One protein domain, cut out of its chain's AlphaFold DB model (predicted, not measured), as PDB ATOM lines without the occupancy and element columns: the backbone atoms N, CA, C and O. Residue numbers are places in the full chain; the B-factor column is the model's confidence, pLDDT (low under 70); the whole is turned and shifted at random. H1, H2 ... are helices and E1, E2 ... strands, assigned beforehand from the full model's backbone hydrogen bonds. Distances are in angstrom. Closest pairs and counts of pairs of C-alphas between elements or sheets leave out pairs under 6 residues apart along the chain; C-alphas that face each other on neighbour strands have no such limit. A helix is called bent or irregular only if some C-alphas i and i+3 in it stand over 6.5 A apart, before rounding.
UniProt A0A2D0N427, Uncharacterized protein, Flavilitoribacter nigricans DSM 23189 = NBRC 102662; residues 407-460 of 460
ATOM      1  N   THR A 407     170.480 186.576 148.594       93.31
ATOM      2  CA  THR A 407     170.874 186.599 147.170       93.31
ATOM      3  C   THR A 407     171.143 185.215 146.583       93.31
ATOM      4  O   THR A 407     171.059 185.048 145.369       93.31
ATOM      5  N   GLY A 408     171.441 184.223 147.424       92.12
ATOM      6  CA  GLY A 408     171.912 182.897 147.019       92.12
ATOM      7  C   GLY A 408     173.381 182.869 146.586       92.12
ATOM      8  O   GLY A 408     173.833 181.858 146.058       92.12
ATOM      9  N   GLU A 409     174.125 183.964 146.759       91.94
ATOM     10  CA  GLU A 409     175.538 184.030 146.381       91.94
ATOM     11  C   GLU A 409     176.417 183.305 147.405       91.94
ATOM     12  O   GLU A 409     176.287 183.517 148.613       91.94
ATOM     13  N   GLU A 410     177.341 182.485 146.905       92.50
ATOM     14  CA  GLU A 410     178.337 181.772 147.704       92.50
ATOM     15  C   GLU A 410     179.725 182.381 147.494       92.50
ATOM     16  O   GLU A 410     180.165 182.610 146.365       92.50
ATOM     17  N   ILE A 411     180.432 182.628 148.596       90.50
ATOM     18  CA  ILE A 411     181.809 183.120 148.588       90.50
ATOM     19  C   ILE A 411     182.673 182.147 149.383       90.50
ATOM     20  O   ILE A 411     182.509 182.014 150.596       90.50
ATOM     21  N   SER A 412     183.630 181.506 148.714       88.94
ATOM     22  CA  SER A 412     184.653 180.704 149.386       88.94
ATOM     23  C   SER A 412     185.764 181.602 149.923       88.94
ATOM     24  O   SER A 412     186.341 182.410 149.191       88.94
ATOM     25  N   ILE A 413     186.083 181.455 151.205       89.50
ATOM     26  CA  ILE A 413     187.085 182.250 151.906       89.50
ATOM     27  C   ILE A 413     188.087 181.351 152.625       89.50
ATOM     28  O   ILE A 413     187.742 180.373 153.284       89.50
ATOM     29  N   PHE A 414     189.359 181.721 152.529       86.25
ATOM     30  CA  PHE A 414     190.443 181.136 153.310       86.25
ATOM     31  C   PHE A 414     191.360 182.243 153.818       86.25
ATOM     32  O   PHE A 414     191.282 183.401 153.399       86.25
ATOM     33  N   ARG A 415     192.266 181.880 154.726       84.19
ATOM     34  CA  ARG A 415     193.068 182.832 155.504       84.19
ATOM     35  C   ARG A 415     193.792 183.899 154.674       84.19
ATOM     36  O   ARG A 415     193.861 185.041 155.120       84.19
ATOM     37  N   ALA A 416     194.352 183.556 153.511       80.25
ATOM     38  CA  ALA A 416     195.126 184.519 152.717       80.25
ATOM     39  C   ALA A 416     194.238 185.556 152.010       80.25
ATOM     40  O   ALA A 416     194.637 186.712 151.876       80.25
ATOM     41  N   ASP A 417     193.027 185.157 151.621       83.94
ATOM     42  CA  ASP A 417     192.078 186.019 150.915       83.94
ATOM     43  C   ASP A 417     191.130 186.756 151.868       83.94
ATOM     44  O   ASP A 417     190.439 187.683 151.445       83.94
ATOM     45  N   TYR A 418     191.158 186.410 153.162       88.44
ATOM     46  CA  TYR A 418     190.268 186.950 154.187       88.44
ATOM     47  C   TYR A 418     190.108 188.465 154.112       88.44
ATOM     48  O   TYR A 418     189.010 188.973 153.911       88.44
ATOM     49  N   LYS A 419     191.221 189.197 154.219       89.06
ATOM     50  CA  LYS A 419     191.186 190.660 154.245       89.06
ATOM     51  C   LYS A 419     190.582 191.226 152.960       89.06
ATOM     52  O   LYS A 419     189.734 192.103 153.021       89.06
ATOM     53  N   LYS A 420     190.991 190.697 151.806       90.12
ATOM     54  CA  LYS A 420     190.529 191.162 150.494       90.12
ATOM     55  C   LYS A 420     189.022 190.958 150.315       90.12
ATOM     56  O   LYS A 420     188.376 191.813 149.718       90.12
ATOM     57  N   LEU A 421     188.489 189.831 150.788       88.38
ATOM     58  CA  LEU A 421     187.080 189.473 150.625       88.38
ATOM     59  C   LEU A 421     186.178 190.129 151.678       88.38
ATOM     60  O   LEU A 421     185.083 190.567 151.340       88.38
ATOM     61  N   MET A 422     186.643 190.259 152.923       91.56
ATOM     62  CA  MET A 422     185.839 190.837 154.004       91.56
ATOM     63  C   MET A 422     185.864 192.362 154.042       91.56
ATOM     64  O   MET A 422     184.882 192.964 154.456       91.56
ATOM     65  N   GLU A 423     186.951 193.013 153.616       92.31
ATOM     66  CA  GLU A 423     187.081 194.476 153.693       92.31
ATOM     67  C   GLU A 423     185.941 195.224 152.970       92.31
ATOM     68  O   GLU A 423     185.373 196.125 153.584       92.31
ATOM     69  N   PRO A 424     185.495 194.845 151.753       92.06
ATOM     70  CA  PRO A 424     184.330 195.473 151.125       92.06
ATOM     71  C   PRO A 424     183.029 195.330 151.929       92.06
ATOM     72  O   PRO A 424     182.262 196.288 152.000       92.06
ATOM     73  N   LEU A 425     182.794 194.166 152.549       92.31
ATOM     74  CA  LEU A 425     181.612 193.918 153.388       92.31
ATOM     75  C   LEU A 425     181.668 194.757 154.670       92.31
ATOM     76  O   LEU A 425     180.693 195.394 155.055       92.31
ATOM     77  N   LEU A 426     182.843 194.824 155.299       93.81
ATOM     78  CA  LEU A 426     183.069 195.631 156.497       93.81
ATOM     79  C   LEU A 426     182.877 197.121 156.222       93.81
ATOM     80  O   LEU A 426     182.202 197.810 156.979       93.81
ATOM     81  N   MET A 427     183.396 197.616 155.097       94.75
ATOM     82  CA  MET A 427     183.232 199.016 154.701       94.75
ATOM     83  C   MET A 427     181.786 199.379 154.326       94.75
ATOM     84  O   MET A 427     181.465 200.566 154.271       94.75
ATOM     85  N   GLY A 428     180.917 198.393 154.080       92.25
ATOM     86  CA  GLY A 428     179.479 198.591 153.884       92.25
ATOM     87  C   GLY A 428     178.652 198.589 155.176       92.25
ATOM     88  O   GLY A 428     177.494 198.997 155.146       92.25
ATOM     89  N   CYS A 429     179.228 198.171 156.307       95.31
ATOM     90  CA  CYS A 429     178.543 198.041 157.592       95.31
ATOM     91  C   CYS A 429     178.731 199.306 158.448       95.31
ATOM     92  O   CYS A 429     179.835 199.619 158.897       95.31
ATOM     93  N   TYR A 430     177.647 200.050 158.694       95.06
ATOM     94  CA  TYR A 430     177.706 201.295 159.473       95.06
ATOM     95  C   TYR A 430     178.185 201.085 160.912       95.06
ATOM     96  O   TYR A 430     178.893 201.943 161.434       95.06
ATOM     97  N   GLU A 431     177.836 199.957 161.536       95.00
ATOM     98  CA  GLU A 431     178.290 199.625 162.890       95.00
ATOM     99  C   GLU A 431     179.814 199.497 162.941       95.00
ATOM    100  O   GLU A 431     180.453 200.150 163.761       95.00
ATOM    101  N   TYR A 432     180.411 198.774 161.988       96.50
ATOM    102  CA  TYR A 432     181.865 198.673 161.851       96.50
ATOM    103  C   TYR A 432     182.525 200.045 161.649       96.50
ATOM    104  O   TYR A 432     183.543 200.356 162.267       96.50
ATOM    105  N   LEU A 433     181.937 200.909 160.814       96.38
ATOM    106  CA  LEU A 433     182.469 202.256 160.577       96.38
ATOM    107  C   LEU A 433     182.366 203.179 161.801       96.38
ATOM    108  O   LEU A 433     183.142 204.134 161.898       96.38
ATOM    109  N   ALA A 434     181.429 202.914 162.713       96.50
ATOM    110  CA  ALA A 434     181.247 203.668 163.951       96.50
ATOM    111  C   ALA A 434     182.179 203.213 165.092       96.50
ATOM    112  O   ALA A 434     182.382 203.981 166.035       96.50
ATOM    113  N   MET A 435     182.748 202.005 165.002       97.12
ATOM    114  CA  MET A 435     183.727 201.471 165.956       97.12
ATOM    115  C   MET A 435     185.039 202.258 165.951       97.12
ATOM    116  O   MET A 435     185.388 202.947 164.984       97.12
ATOM    117  N   ASP A 436     185.814 202.127 167.028       97.62
ATOM    118  CA  ASP A 436     187.148 202.711 167.051       97.62
ATOM    119  C   ASP A 436     188.134 201.945 166.141       97.62
ATOM    120  O   ASP A 436     187.911 200.815 165.701       97.62
ATOM    121  N   ARG A 437     189.278 202.567 165.823       96.00
ATOM    122  CA  ARG A 437     190.276 201.955 164.923       96.00
ATOM    123  C   ARG A 437     190.900 200.671 165.475       96.00
ATOM    124  O   ARG A 437     191.486 199.924 164.694       96.00
ATOM    125  N   SER A 438     190.899 200.470 166.788       95.44
ATOM    126  CA  SER A 438     191.419 199.255 167.411       95.44
ATOM    127  C   SER A 438     190.435 198.106 167.211       95.44
ATOM    128  O   SER A 438     190.840 197.056 166.723       95.44
ATOM    129  N   GLU A 439     189.150 198.337 167.477       95.19
ATOM    130  CA  GLU A 439     188.053 197.385 167.254       95.19
ATOM    131  C   GLU A 439     187.932 197.000 165.773       95.19
ATOM    132  O   GLU A 439     187.913 195.818 165.426       95.19
ATOM    133  N   GLN A 440     187.993 197.982 164.868       95.06
ATOM    134  CA  GLN A 440     188.003 197.724 163.423       95.06
ATOM    135  C   GLN A 440     189.155 196.796 163.003       95.06
ATOM    136  O   GLN A 440     188.991 195.905 162.167       95.06
ATOM    137  N   ARG A 441     190.346 196.970 163.596       93.50
ATOM    138  CA  ARG A 441     191.500 196.099 163.309       93.50
ATOM    139  C   ARG A 441     191.284 194.675 163.793       93.50
ATOM    140  O   ARG A 441     191.815 193.775 163.148       93.50
ATOM    141  N   GLU A 442     190.561 194.470 164.891       94.31
ATOM    142  CA  GLU A 442     190.248 193.133 165.394       94.31
ATOM    143  C   GLU A 442     189.340 192.381 164.413       94.31
ATOM    144  O   GLU A 442     189.664 191.253 164.049       94.31
ATOM    145  N   HIS A 443     188.297 193.011 163.869       93.00
ATOM    146  CA  HIS A 443     187.453 192.396 162.831       93.00
ATOM    147  C   HIS A 443     188.195 192.146 161.501       93.00
ATOM    148  O   HIS A 443     187.864 191.247 160.725       93.00
ATOM    149  N   GLY A 444     189.281 192.882 161.258       89.44
ATOM    150  CA  GLY A 444     190.206 192.633 160.151       89.44
ATOM    151  C   GLY A 444     191.113 191.402 160.323       89.44
ATOM    152  O   GLY A 444     191.862 191.079 159.395       89.44
ATOM    153  N   ARG A 445     191.079 190.701 161.467       91.31
ATOM    154  CA  ARG A 445     191.894 189.499 161.725       91.31
ATOM    155  C   ARG A 445     191.113 188.212 161.480       91.31
ATOM    156  O   ARG A 445     189.994 188.053 161.945       91.31
ATOM    157  N   TRP A 446     191.778 187.238 160.855       89.38
ATOM    158  CA  TRP A 446     191.232 185.891 160.633       89.38
ATOM    159  C   TRP A 446     190.786 185.186 161.921       89.38
ATOM    160  O   TRP A 446     189.818 184.437 161.905       89.38
ATOM    161  N   SER A 447     191.481 185.422 163.040       88.81
ATOM    162  CA  SER A 447     191.125 184.828 164.337       88.81
ATOM    163  C   SER A 447     189.718 185.205 164.803       88.81
ATOM    164  O   SER A 447     189.117 184.441 165.543       88.81
ATOM    165  N   ASN A 448     189.190 186.340 164.333       92.06
ATOM    166  CA  ASN A 448     187.886 186.869 164.729       92.06
ATOM    167  C   ASN A 448     186.855 186.695 163.602       92.06
ATOM    168  O   ASN A 448     185.879 187.439 163.522       92.06
ATOM    169  N   PHE A 449     187.078 185.740 162.692       90.25
ATOM    170  CA  PHE A 449     186.227 185.497 161.524       90.25
ATOM    171  C   PHE A 449     184.751 185.307 161.897       90.25
ATOM    172  O   PHE A 449     183.890 185.998 161.354       90.25
ATOM    173  N   GLN A 450     184.462 184.430 162.862       89.12
ATOM    174  CA  GLN A 450     183.093 184.149 163.311       89.12
ATOM    175  C   GLN A 450     182.408 185.391 163.903       89.12
ATOM    176  O   GLN A 450     181.266 185.692 163.565       89.12
ATOM    177  N   GLU A 451     183.096 186.129 164.778       93.12
ATOM    178  CA  GLU A 451     182.565 187.356 165.391       93.12
ATOM    179  C   GLU A 451     182.303 188.438 164.342       93.12
ATOM    180  O   GLU A 451     181.283 189.123 164.375       93.12
ATOM    181  N   THR A 452     183.197 188.542 163.362       94.62
ATOM    182  CA  THR A 452     183.066 189.474 162.242       94.62
ATOM    183  C   THR A 452     181.846 189.154 161.387       94.62
ATOM    184  O   THR A 452     181.107 190.061 161.019       94.62
ATOM    185  N   LEU A 453     181.588 187.875 161.108       93.50
ATOM    186  CA  LEU A 453     180.398 187.455 160.368       93.50
ATOM    187  C   LEU A 453     179.103 187.711 161.135       93.50
ATOM    188  O   LEU A 453     178.145 188.173 160.529       93.50
ATOM    189  N   LYS A 454     179.082 187.475 162.451       94.38
ATOM    190  CA  LYS A 454     177.923 187.785 163.307       94.38
ATOM    191  C   LYS A 454     177.563 189.269 163.266       94.38
ATOM    192  O   LYS A 454     176.392 189.612 163.162       94.38
ATOM    193  N   MET A 455     178.567 190.143 163.322       95.50
ATOM    194  CA  MET A 455     178.362 191.587 163.178       95.50
ATOM    195  C   MET A 455     177.854 191.940 161.773       95.50
ATOM    196  O   MET A 455     176.903 192.701 161.630       95.50
ATOM    197  N   LEU A 456     178.465 191.380 160.725       94.25
ATOM    198  CA  LEU A 456     178.025 191.628 159.352       94.25
ATOM    199  C   LEU A 456     176.587 191.152 159.114       94.25
ATOM    200  O   LEU A 456     175.844 191.836 158.423       94.25
ATOM    201  N   ASP A 457     176.177 190.035 159.708       94.69
ATOM    202  CA  ASP A 457     174.806 189.522 159.623       94.69
ATOM    203  C   ASP A 457     173.766 190.505 160.170       94.69
ATOM    204  O   ASP A 457     172.708 190.657 159.575       94.69
ATOM    205  N   ALA A 458     174.087 191.230 161.246       92.69
ATOM    206  CA  ALA A 458     173.215 192.274 161.790       92.69
ATOM    207  C   ALA A 458     173.158 193.536 160.905       92.69
ATOM    208  O   ALA A 458     172.192 194.298 160.957       92.69
ATOM    209  N   CYS A 459     174.195 193.764 160.097       92.62
ATOM    210  CA  CYS A 459     174.336 194.939 159.240       92.62
ATOM    211  C   CYS A 459     173.587 194.834 157.898       92.62
ATOM    212  O   CYS A 459     173.277 195.871 157.304       92.62
ATOM    213  N   TYR A 460     173.337 193.618 157.402       89.88
ATOM    214  CA  TYR A 460     172.787 193.342 156.067       89.88
ATOM    215  C   TYR A 460     171.445 192.630 156.138       89.88
ATOM    216  O   TYR A 460     170.554 192.919 155.301       89.88
TER     217      TYR A 460
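Overview. This is residues 407 to 460 of the 460 residues of an uncharacterized protein of Flavilitoribacter nigricans DSM 23189 = NBRC 102662 (UniProt A0A2D0N427). Two longer helices, H1 and H4, lie side by side and run the same way, and two short helices, H2 and H3, make a loop on one side that takes the chain from the end of H1 back to the start of H4. On the other side, strand E1 forms an extended arm, and residues 433 to 439, at the turn from H2 into H3, stick out at the far end. The printed part has 54 residues, with one named strand and four named helices in the order E1, H1, H2, H3, H4; the class is mostly helix, and E1 pairs with no named strand. The whole is compact, with a radius of gyration of the C-alphas of 10.8 A and spans of 30 by 24 by 16 A.

Arrangement. E1, residues 410 to 413, comes closest to H1, residues 418 to 428, at the C-alphas of Ile 413 and Leu 421, 7.3 A apart. H1 and H2, residues 430 to 434, only just touch, with 3 pairs of C-alphas within 8 A, and only at the corner by their link; the closest C-alphas are those of Leu 426 and Tyr 432, 6.3 A apart. H2 and H3, residues 437 to 443, are close but not clearly touching, the closest C-alphas being those of Tyr 432 and Gln 440 at 6.4 A. H1 and H3 are near each other, with 5 pairs of C-alphas within 10 A. H3 and H4, residues 446 to 459, touch only at the corner and stand about perpendicular at 81 degrees; H4 touches H3 with residues 448 to 452 alone, and the closest C-alphas are those of His 443 and Thr 452, 5.3 A apart. H1 and H4 touch and run the same way at a shallow tilt of 25 degrees, the closest C-alphas being those of Tyr 418 and Trp 446 at 6.6 A. E1 is apart from H2, H3 and H4. Every O i to N i+4 pair is within hydrogen-bond range in H2 and H3, against 5 of 7 in H1 and 8 of 10 in H4.

Along the chain. E1 begins at C-alpha 410, (178.337, 181.772, 147.704). H1 is 15.9 A long and only just irregular, with C-alphas 421 and 424 6.6 A apart. H3 measures 10.2 A. H4, 19.2 A long, is irregular, with C-alphas 447 and 450 8.1 A apart; it ends at C-alpha 459, (174.336, 194.939, 159.240).

Size, cuts and confidence. The C-alphas of Gly 408 and Ser 438 are the two farthest apart, at 32.6 A. The printed part has no cut, its four links are tight, and it ends at the chain's last residue, Tyr 460. No printed residue is under 70 in pLDDT.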